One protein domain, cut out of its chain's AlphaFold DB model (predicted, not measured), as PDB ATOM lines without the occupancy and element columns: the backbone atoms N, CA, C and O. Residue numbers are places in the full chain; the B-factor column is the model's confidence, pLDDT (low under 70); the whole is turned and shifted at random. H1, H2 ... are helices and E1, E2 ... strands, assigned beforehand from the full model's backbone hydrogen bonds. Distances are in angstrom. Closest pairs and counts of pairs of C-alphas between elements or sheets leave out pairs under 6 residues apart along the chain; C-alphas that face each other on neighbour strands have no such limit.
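What this domain is: This is residues 22 to 91 of the 130 residues of the protein "Uroporphyrinogen_deCOase domain-containing protein" of Candidatus Abyssubacteria bacterium SURF_17 (UniProt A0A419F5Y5). Two short parallel strands, E1 and E2, with H2 packed over one face of them and H1 on H2, make one end; at the other, H3 leads out and long H4 folds back towards H2. Residues 67 to 72 stick out. The printed part has 70 residues, with four named helices and two named strands in the order H1 E1 H2 E2 H3 H4; of the 39 residues in named elements 32 are in helices and 7 in strands, and the class is mostly helix. The whole is compact, radius of gyration of the C-alphas 12.5 A, and spans 38 by 22 by 17 A.

How they stand to each other: E1, residues 35 to 38, and E2, residues 56 to 58, are parallel; N 58 and O 36 are within hydrogen-bond range at 2.8 A. With H2, residues 44 to 51, between them, they form a strand-helix-strand unit, parallel neighbours joined through a helix, its crossover right-handed. H1, residues 23 to 26, touches H2; their closest C-alphas, Leu 23 and Ala 47, are 6.6 A apart. H4, residues 71 to 84, is close to but not clearly touching H2, the closest C-alphas, Phe 45 and Val 84, 7.0 A apart; they run the same way at a shallow tilt of 18 degrees. H3, residues 63 to 68, and H4 run opposite ways at a shallow tilt of 29 degrees, close but not clearly touching, with C-alphas 65 and 74 closest at 6.6 A. In H2, H3 and H4 every O i to N i+4 pair is within hydrogen-bond range; H1 is too short for one.

Where its parts are: H1 begins at C-alpha 23 (168.457, 144.209, 169.640); H4, 20.1 A long, ends at C-alpha 84 (152.713, 146.406, 176.734).

The domain as a whole: The C-alphas farthest apart, of Pro 30 and Gly 70, are 38.3 A apart. The printed part has no cut and no long link; no printed residue is under 70 in pLDDT.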
ATOM      1  N   ASN A  22     172.313 144.453 171.288       90.94
ATOM      2  CA  ASN A  22     172.244 143.593 170.118       90.94
ATOM      3  C   ASN A  22     170.846 143.555 169.487       90.94
ATOM      4  O   ASN A  22     170.704 142.987 168.409       90.94
ATOM      5  N   LEU A  23     169.841 144.173 170.123       90.06
ATOM      6  CA  LEU A  23     168.457 144.209 169.640       90.06
ATOM      7  C   LEU A  23     168.348 144.730 168.202       90.06
ATOM      8  O   LEU A  23     167.598 144.158 167.421       90.06
ATOM      9  N   ASP A  24     169.136 145.741 167.829       90.25
ATOM     10  CA  ASP A  24     169.101 146.316 166.477       90.25
ATOM     11  C   ASP A  24     169.544 145.308 165.400       90.25
ATOM     12  O   ASP A  24     168.999 145.292 164.302       90.25
ATOM     13  N   TYR A  25     170.474 144.400 165.723       90.31
ATOM     14  CA  TYR A  25     170.906 143.346 164.793       90.31
ATOM     15  C   TYR A  25     169.863 142.234 164.643       90.31
ATOM     16  O   TYR A  25     169.859 141.516 163.647       90.31
ATOM     17  N   LEU A  26     168.965 142.070 165.619       87.88
ATOM     18  CA  LEU A  26     167.882 141.087 165.528       87.88
ATOM     19  C   LEU A  26     166.801 141.513 164.516       87.88
ATOM     20  O   LEU A  26     166.030 140.658 164.077       87.88
ATOM     21  N   ASP A  27     166.768 142.786 164.106       84.88
ATOM     22  CA  ASP A  27     165.919 143.278 163.009       84.88
ATOM     23  C   ASP A  27     166.438 142.846 161.620       84.88
ATOM     24  O   ASP A  27     165.681 142.822 160.656       84.88
ATOM     25  N   GLU A  28     167.701 142.411 161.503       88.31
ATOM     26  CA  GLU A  28     168.252 141.856 160.250       88.31
ATOM     27  C   GLU A  28     167.747 140.436 159.945       88.31
ATOM     28  O   GLU A  28     167.959 139.901 158.851       88.31
ATOM     29  N   LEU A  29     167.093 139.794 160.918       86.88
ATOM     30  CA  LEU A  29     166.501 138.475 160.735       86.88
ATOM     31  C   LEU A  29     165.357 138.526 159.700       86.88
ATOM     32  O   LEU A  29     164.922 139.586 159.263       86.88
ATOM     33  N   PRO A  30     164.816 137.383 159.256       84.56
ATOM     34  CA  PRO A  30     163.670 137.398 158.355       84.56
ATOM     35  C   PRO A  30     162.381 137.776 159.103       84.56
ATOM     36  O   PRO A  30     161.984 137.100 160.059       84.56
ATOM     37  N   ARG A  31     161.700 138.828 158.632       85.38
ATOM     38  CA  ARG A  31     160.434 139.320 159.204       85.38
ATOM     39  C   ARG A  31     159.402 138.208 159.356       85.38
ATOM     40  O   ARG A  31     159.148 137.459 158.415       85.38
ATOM     41  N   ALA A  32     158.761 138.161 160.523       83.44
ATOM     42  CA  ALA A  32     157.670 137.242 160.849       83.44
ATOM     43  C   ALA A  32     158.019 135.750 160.672       83.44
ATOM     44  O   ALA A  32     157.140 134.924 160.420       83.44
ATOM     45  N   LYS A  33     159.304 135.391 160.788       84.00
ATOM     46  CA  LYS A  33     159.770 133.999 160.700       84.00
ATOM     47  C   LYS A  33     160.547 133.523 161.920       84.00
ATOM     48  O   LYS A  33     160.899 132.352 161.949       84.00
ATOM     49  N   VAL A  34     160.817 134.383 162.900       86.94
ATOM     50  CA  VAL A  34     161.639 134.036 164.068       86.94
ATOM     51  C   VAL A  34     160.912 134.392 165.362       86.94
ATOM     52  O   VAL A  34     160.292 135.455 165.472       86.94
ATOM     53  N   VAL A  35     161.005 133.489 166.338       89.38
ATOM     54  CA  VAL A  35     160.624 133.718 167.734       89.38
ATOM     55  C   VAL A  35     161.897 133.936 168.549       89.38
ATOM     56  O   VAL A  35     162.837 133.151 168.441       89.38
ATOM     57  N   LEU A  36     161.935 134.987 169.360       90.75
ATOM     58  CA  LEU A  36     163.080 135.348 170.196       90.75
ATOM     59  C   LEU A  36     162.699 135.190 171.665       90.75
ATOM     60  O   LEU A  36     161.834 135.916 172.151       90.75
ATOM     61  N   GLN A  37     163.324 134.235 172.350       91.00
ATOM     62  CA  GLN A  37     163.148 134.008 173.779       91.00
ATOM     63  C   GLN A  37     164.263 134.696 174.562       91.00
ATOM     64  O   GLN A  37     165.430 134.408 174.320       91.00
ATOM     65  N   PHE A  38     163.909 135.550 175.520       89.75
ATOM     66  CA  PHE A  38     164.870 136.223 176.400       89.75
ATOM     67  C   PHE A  38     164.866 135.622 177.811       89.75
ATOM     68  O   PHE A  38     163.831 135.162 178.276       89.75
ATOM     69  N   ASP A  39     166.004 135.671 178.504       82.06
ATOM     70  CA  ASP A  39     166.243 135.026 179.810       82.06
ATOM     71  C   ASP A  39     165.916 135.891 181.051       82.06
ATOM     72  O   ASP A  39     166.149 135.469 182.187       82.06
ATOM     73  N   GLY A  40     165.425 137.117 180.839       83.50
ATOM     74  CA  GLY A  40     165.089 138.077 181.899       83.50
ATOM     75  C   GLY A  40     166.126 139.128 182.224       83.50
ATOM     76  O   GLY A  40     165.866 140.011 183.045       83.50
ATOM     77  N   ARG A  41     167.293 139.078 181.580       87.44
ATOM     78  CA  ARG A  41     168.284 140.160 181.666       87.44
ATOM     79  C   ARG A  41     168.033 141.266 180.652       87.44
ATOM     80  O   ARG A  41     168.451 142.398 180.874       87.44
ATOM     81  N   THR A  42     167.351 140.938 179.561       89.94
ATOM     82  CA  THR A  42     167.001 141.889 178.506       89.94
ATOM     83  C   THR A  42     165.726 142.651 178.867       89.94
ATOM     84  O   THR A  42     164.734 142.061 179.296       89.94
ATOM     85  N   ASP A  43     165.726 143.971 178.663       91.06
ATOM     86  CA  ASP A  43     164.526 144.794 178.828       91.06
ATOM     87  C   ASP A  43     163.498 144.471 177.731       91.06
ATOM     88  O   ASP A  43     163.636 144.865 176.570       91.06
ATOM     89  N   MET A  44     162.441 143.763 178.126       89.88
ATOM     90  CA  MET A  44     161.357 143.324 177.246       89.88
ATOM     91  C   MET A  44     160.564 144.482 176.628       89.88
ATOM     92  O   MET A  44     160.029 144.347 175.525       89.88
ATOM     93  N   PHE A  45     160.473 145.624 177.314       92.19
ATOM     94  CA  PHE A  45     159.748 146.793 176.819       92.19
ATOM     95  C   PHE A  45     160.547 147.472 175.711       92.19
ATOM     96  O   PHE A  45     160.008 147.737 174.637       92.19
ATOM     97  N   ARG A  46     161.857 147.627 175.921       92.00
ATOM     98  CA  ARG A  46     162.781 148.090 174.880       92.00
ATOM     99  C   ARG A  46     162.841 147.115 173.701       92.00
ATOM    100  O   ARG A  46     162.839 147.545 172.551       92.00
ATOM    101  N   ALA A  47     162.848 145.807 173.962       91.81
ATOM    102  CA  ALA A  47     162.780 144.801 172.905       91.81
ATOM    103  C   ALA A  47     161.501 144.961 172.067       91.81
ATOM    104  O   ALA A  47     161.571 144.948 170.840       91.81
ATOM    105  N   LYS A  48     160.339 145.203 172.691       91.94
ATOM    106  CA  LYS A  48     159.098 145.469 171.949       91.94
ATOM    107  C   LYS A  48     159.202 146.694 171.041       91.94
ATOM    108  O   LYS A  48     158.687 146.649 169.928       91.94
ATOM    109  N   GLU A  49     159.834 147.765 171.503       92.06
ATOM    110  CA  GLU A  49     159.991 148.995 170.718       92.06
ATOM    111  C   GLU A  49     160.851 148.784 169.468       92.06
ATOM    112  O   GLU A  49     160.519 149.315 168.412       92.06
ATOM    113  N   ILE A  50     161.921 147.995 169.581       91.38
ATOM    114  CA  ILE A  50     162.900 147.814 168.502       91.38
ATOM    115  C   ILE A  50     162.467 146.703 167.538       91.38
ATOM    116  O   ILE A  50     162.358 146.933 166.338       91.38
ATOM    117  N   ILE A  51     162.174 145.503 168.051       90.75
ATOM    118  CA  ILE A  51     161.957 144.292 167.233       90.75
ATOM    119  C   ILE A  51     160.507 143.795 167.232       90.75
ATOM    120  O   ILE A  51     160.177 142.822 166.552       90.75
ATOM    121  N   GLY A  52     159.616 144.446 167.980       84.69
ATOM    122  CA  GLY A  52     158.256 143.970 168.234       84.69
ATOM    123  C   GLY A  52     157.296 143.952 167.048       84.69
ATOM    124  O   GLY A  52     156.247 143.313 167.145       84.69
ATOM    125  N   ASP A  53     157.636 144.663 165.973       86.50
ATOM    126  CA  ASP A  53     156.908 144.677 164.695       86.50
ATOM    127  C   ASP A  53     157.578 143.773 163.638       86.50
ATOM    128  O   ASP A  53     157.080 143.627 162.515       86.50
ATOM    129  N   HIS A  54     158.720 143.171 163.980       85.94
ATOM    130  CA  HIS A  54     159.546 142.381 163.077       85.94
ATOM    131  C   HIS A  54     159.570 140.890 163.453       85.94
ATOM    132  O   HIS A  54     159.361 140.029 162.593       85.94
ATOM    133  N   CYS A  55     159.760 140.587 164.737       88.56
ATOM    134  CA  CYS A  55     159.861 139.238 165.292       88.56
ATOM    135  C   CYS A  55     158.772 138.983 166.343       88.56
ATOM    136  O   CYS A  55     158.200 139.911 166.914       88.56
ATOM    137  N   CYS A  56     158.504 137.706 166.626       89.31
ATOM    138  CA  CYS A  56     157.707 137.335 167.791       89.31
ATOM    139  C   CYS A  56     158.610 137.305 169.028       89.31
ATOM    140  O   CYS A  56     159.679 136.697 169.001       89.31
ATOM    141  N   ILE A  57     158.176 137.936 170.110       90.69
ATOM    142  CA  ILE A  57     158.881 137.952 171.388       90.69
ATOM    143  C   ILE A  57     158.307 136.854 172.286       90.69
ATOM    144  O   ILE A  57     157.093 136.729 172.430       90.69
ATOM    145  N   PHE A  58     159.173 136.068 172.909       87.94
ATOM    146  CA  PHE A  58     158.833 134.996 173.835       87.94
ATOM    147  C   PHE A  58     159.489 135.275 175.191       87.94
ATOM    148  O   PHE A  58     160.661 135.638 175.266       87.94
ATOM    149  N   GLY A  59     158.740 135.091 176.274       75.69
ATOM    150  CA  GLY A  59     159.210 135.441 177.616       75.69
ATOM    151  C   GLY A  59     159.040 136.936 177.917       75.69
ATOM    152  O   GLY A  59     158.439 137.652 177.143       75.69
ATOM    153  N   ASP A  60     159.471 137.468 179.050       77.50
ATOM    154  CA  ASP A  60     159.992 136.726 180.186       77.50
ATOM    155  C   ASP A  60     159.375 137.197 181.502       77.50
ATOM    156  O   ASP A  60     159.404 138.389 181.812       77.50
ATOM    157  N   VAL A  61     158.899 136.216 182.273       84.12
ATOM    158  CA  VAL A  61     158.769 136.243 183.732       84.12
ATOM    159  C   VAL A  61     160.036 135.675 184.402       84.12
ATOM    160  O   VAL A  61     160.195 134.448 184.431       84.12
ATOM    161  N   PRO A  62     160.888 136.525 185.018       84.44
ATOM    162  CA  PRO A  62     162.182 136.101 185.543       84.44
ATOM    163  C   PRO A  62     162.073 134.928 186.515       84.44
ATOM    164  O   PRO A  62     161.229 134.922 187.419       84.44
ATOM    165  N   ALA A  63     162.984 133.960 186.404       79.81
ATOM    166  CA  ALA A  63     162.982 132.770 187.257       79.81
ATOM    167  C   ALA A  63     163.059 133.109 188.760       79.81
ATOM    168  O   ALA A  63     162.429 132.450 189.586       79.81
ATOM    169  N   SER A  64     163.774 134.178 189.125       81.94
ATOM    170  CA  SER A  64     163.825 134.690 190.502       81.94
ATOM    171  C   SER A  64     162.463 135.190 190.993       81.94
ATOM    172  O   SER A  64     162.097 134.931 192.140       81.94
ATOM    173  N   MET A  65     161.688 135.852 190.128       82.56
ATOM    174  CA  MET A  65     160.333 136.311 190.432       82.56
ATOM    175  C   MET A  65     159.379 135.121 190.589       82.56
ATOM    176  O   MET A  65     158.580 135.099 191.520       82.56
ATOM    177  N   LEU A  66     159.510 134.088 189.752       78.75
ATOM    178  CA  LEU A  66     158.727 132.855 189.892       78.75
ATOM    179  C   LEU A  66     159.060 132.087 191.184       78.75
ATOM    180  O   LEU A  66     158.160 131.566 191.847       78.75
ATOM    181  N   ALA A  67     160.338 132.028 191.565       76.25
ATOM    182  CA  ALA A  67     160.779 131.299 192.752       76.25
ATOM    183  C   ALA A  67     160.436 132.032 194.062       76.25
ATOM    184  O   ALA A  67     159.896 131.440 195.008       76.25
ATOM    185  N   PHE A  68     160.738 133.330 194.122       81.62
ATOM    186  CA  PHE A  68     160.735 134.104 195.364       81.62
ATOM    187  C   PHE A  68     159.642 135.170 195.434       81.62
ATOM    188  O   PHE A  68     159.266 135.555 196.543       81.62
ATOM    189  N   GLY A  69     159.101 135.601 194.293       78.25
ATOM    190  CA  GLY A  69     158.103 136.662 194.214       78.25
ATOM    191  C   GLY A  69     156.768 136.310 194.871       78.25
ATOM    192  O   GLY A  69     156.429 135.146 195.133       78.25
ATOM    193  N   GLY A  70     155.995 137.352 195.164       81.06
ATOM    194  CA  GLY A  70     154.611 137.206 195.603       81.06
ATOM    195  C   GLY A  70     153.691 136.807 194.445       81.06
ATOM    196  O   GLY A  70     153.928 137.162 193.297       81.06
ATOM    197  N   LYS A  71     152.577 136.123 194.733       78.81
ATOM    198  CA  LYS A  71     151.578 135.771 193.699       78.81
ATOM    199  C   LYS A  71     151.066 136.999 192.947       78.81
ATOM    200  O   LYS A  71     151.004 137.010 191.724       78.81
ATOM    201  N   GLN A  72     150.723 138.037 193.708       81.38
ATOM    202  CA  GLN A  72     150.213 139.289 193.163       81.38
ATOM    203  C   GLN A  72     151.262 139.972 192.280       81.38
ATOM    204  O   GLN A  72     150.940 140.421 191.191       81.38
ATOM    205  N   GLU A  73     152.523 139.961 192.714       83.38
ATOM    206  CA  GLU A  73     153.655 140.514 191.972       83.38
ATOM    207  C   GLU A  73     153.860 139.796 190.630       83.38
ATOM    208  O   GLU A  73     153.924 140.453 189.592       83.38
ATOM    209  N   VAL A  74     153.861 138.458 190.626       82.25
ATOM    210  CA  VAL A  74     153.943 137.654 189.394       82.25
ATOM    211  C   VAL A  74     152.751 137.944 188.480       82.25
ATOM    212  O   VAL A  74     152.930 138.158 187.283       82.25
ATOM    213  N   SER A  75     151.533 137.982 189.028       81.88
ATOM    214  CA  SER A  75     150.302 138.227 188.266       81.88
ATOM    215  C   SER A  75     150.294 139.611 187.617       81.88
ATOM    216  O   SER A  75     149.977 139.748 186.435       81.88
ATOM    217  N   ASP A  76     150.682 140.645 188.361       87.81
ATOM    218  CA  ASP A  76     150.700 142.018 187.863       87.81
ATOM    219  C   ASP A  76     151.817 142.239 186.845       87.81
ATOM    220  O   ASP A  76     151.611 142.931 185.846       87.81
ATOM    221  N   TYR A  77     152.961 141.580 187.023       88.81
ATOM    222  CA  TYR A  77     154.022 141.593 186.028       88.81
ATOM    223  C   TYR A  77     153.608 140.878 184.729       88.81
ATOM    224  O   TYR A  77     153.775 141.436 183.644       88.81
ATOM    225  N   CYS A  78     152.966 139.706 184.819       86.62
ATOM    226  CA  CYS A  78     152.403 139.014 183.653       86.62
ATOM    227  C   CYS A  78     151.396 139.892 182.892       86.62
ATOM    228  O   CYS A  78     151.464 139.982 181.666       86.62
ATOM    229  N   LYS A  79     150.484 140.570 183.604       87.88
ATOM    230  CA  LYS A  79     149.534 141.512 182.985       87.88
ATOM    231  C   LYS A  79     150.261 142.653 182.285       87.88
ATOM    232  O   LYS A  79     149.966 142.935 181.132       87.88
ATOM    233  N   LYS A  80     151.262 143.252 182.939       90.19
ATOM    234  CA  LYS A  80     152.065 144.333 182.353       90.19
ATOM    235  C   LYS A  80     152.746 143.895 181.052       90.19
ATOM    236  O   LYS A  80     152.767 144.659 180.089       90.19
ATOM    237  N   LEU A  81     153.281 142.677 181.004       89.12
ATOM    238  CA  LEU A  81     153.865 142.126 179.781       89.12
ATOM    239  C   LEU A  81     152.821 141.949 178.676       89.12
ATOM    240  O   LEU A  81     153.062 142.354 177.541       89.12
ATOM    241  N   ILE A  82     151.651 141.398 178.998       87.75
ATOM    242  CA  ILE A  82     150.555 141.237 178.034       87.75
ATOM    243  C   ILE A  82     150.101 142.600 177.487       87.75
ATOM    244  O   ILE A  82     149.961 142.755 176.275       87.75
ATOM    245  N   ASP A  83     149.922 143.594 178.357       88.94
ATOM    246  CA  ASP A  83     149.393 144.908 177.983       88.94
ATOM    247  C   ASP A  83     150.378 145.728 177.140       88.94
ATOM    248  O   ASP A  83     149.964 146.471 176.245       88.94
ATOM    249  N   VAL A  84     151.682 145.606 177.411       89.88
ATOM    250  CA  VAL A  84     152.713 146.406 176.734       89.88
ATOM    251  C   VAL A  84     153.378 145.632 175.598       89.88
ATOM    252  O   VAL A  84     153.367 146.089 174.456       89.88
ATOM    253  N   VAL A  85     153.929 144.451 175.884       88.94
ATOM    254  CA  VAL A  85     154.670 143.635 174.906       88.94
ATOM    255  C   VAL A  85     153.704 142.884 173.987       88.94
ATOM    256  O   VAL A  85     153.910 142.817 172.776       88.94
ATOM    257  N   GLY A  86     152.587 142.399 174.533       86.00
ATOM    258  CA  GLY A  86     151.510 141.779 173.753       86.00
ATOM    259  C   GLY A  86     150.686 142.748 172.909       86.00
ATOM    260  O   GLY A  86     149.889 142.312 172.071       86.00
ATOM    261  N   LYS A  87     150.890 144.061 173.060       85.81
ATOM    262  CA  LYS A  87     150.203 145.063 172.247       85.81
ATOM    263  C   LYS A  87     150.497 144.831 170.761       85.81
ATOM    264  O   LYS A  87     151.652 144.734 170.349       85.81
ATOM    265  N   ARG A  88     149.431 144.784 169.951       80.69
ATOM    266  CA  ARG A  88     149.464 144.473 168.504       80.69
ATOM    267  C   ARG A  88     149.941 143.046 168.161       80.69
ATOM    268  O   ARG A  88     150.229 142.782 166.999       80.69
ATOM    269  N   GLY A  89     149.956 142.120 169.124       84.00
ATOM    270  CA  GLY A  89     150.362 140.727 168.911       84.00
ATOM    271  C   GLY A  89     151.882 140.530 168.891       84.00
ATOM    272  O   GLY A  89     152.640 141.410 169.303       84.00
ATOM    273  N   GLY A  90     152.324 139.351 168.437       84.06
ATOM    274  CA  GLY A  90     153.751 139.003 168.358       84.06
ATOM    275  C   GLY A  90     154.406 138.770 169.721       84.06
ATOM    276  O   GLY A  90     155.580 139.081 169.890       84.06
ATOM    277  N   PHE A  91     153.644 138.270 170.697       88.19
ATOM    278  CA  PHE A  91     154.125 138.011 172.050       88.19
ATOM    279  C   PHE A  91     153.630 136.667 172.581       88.19
ATOM    280  O   PHE A  91     152.443 136.353 172.469       88.19
TER     281      PHE A  91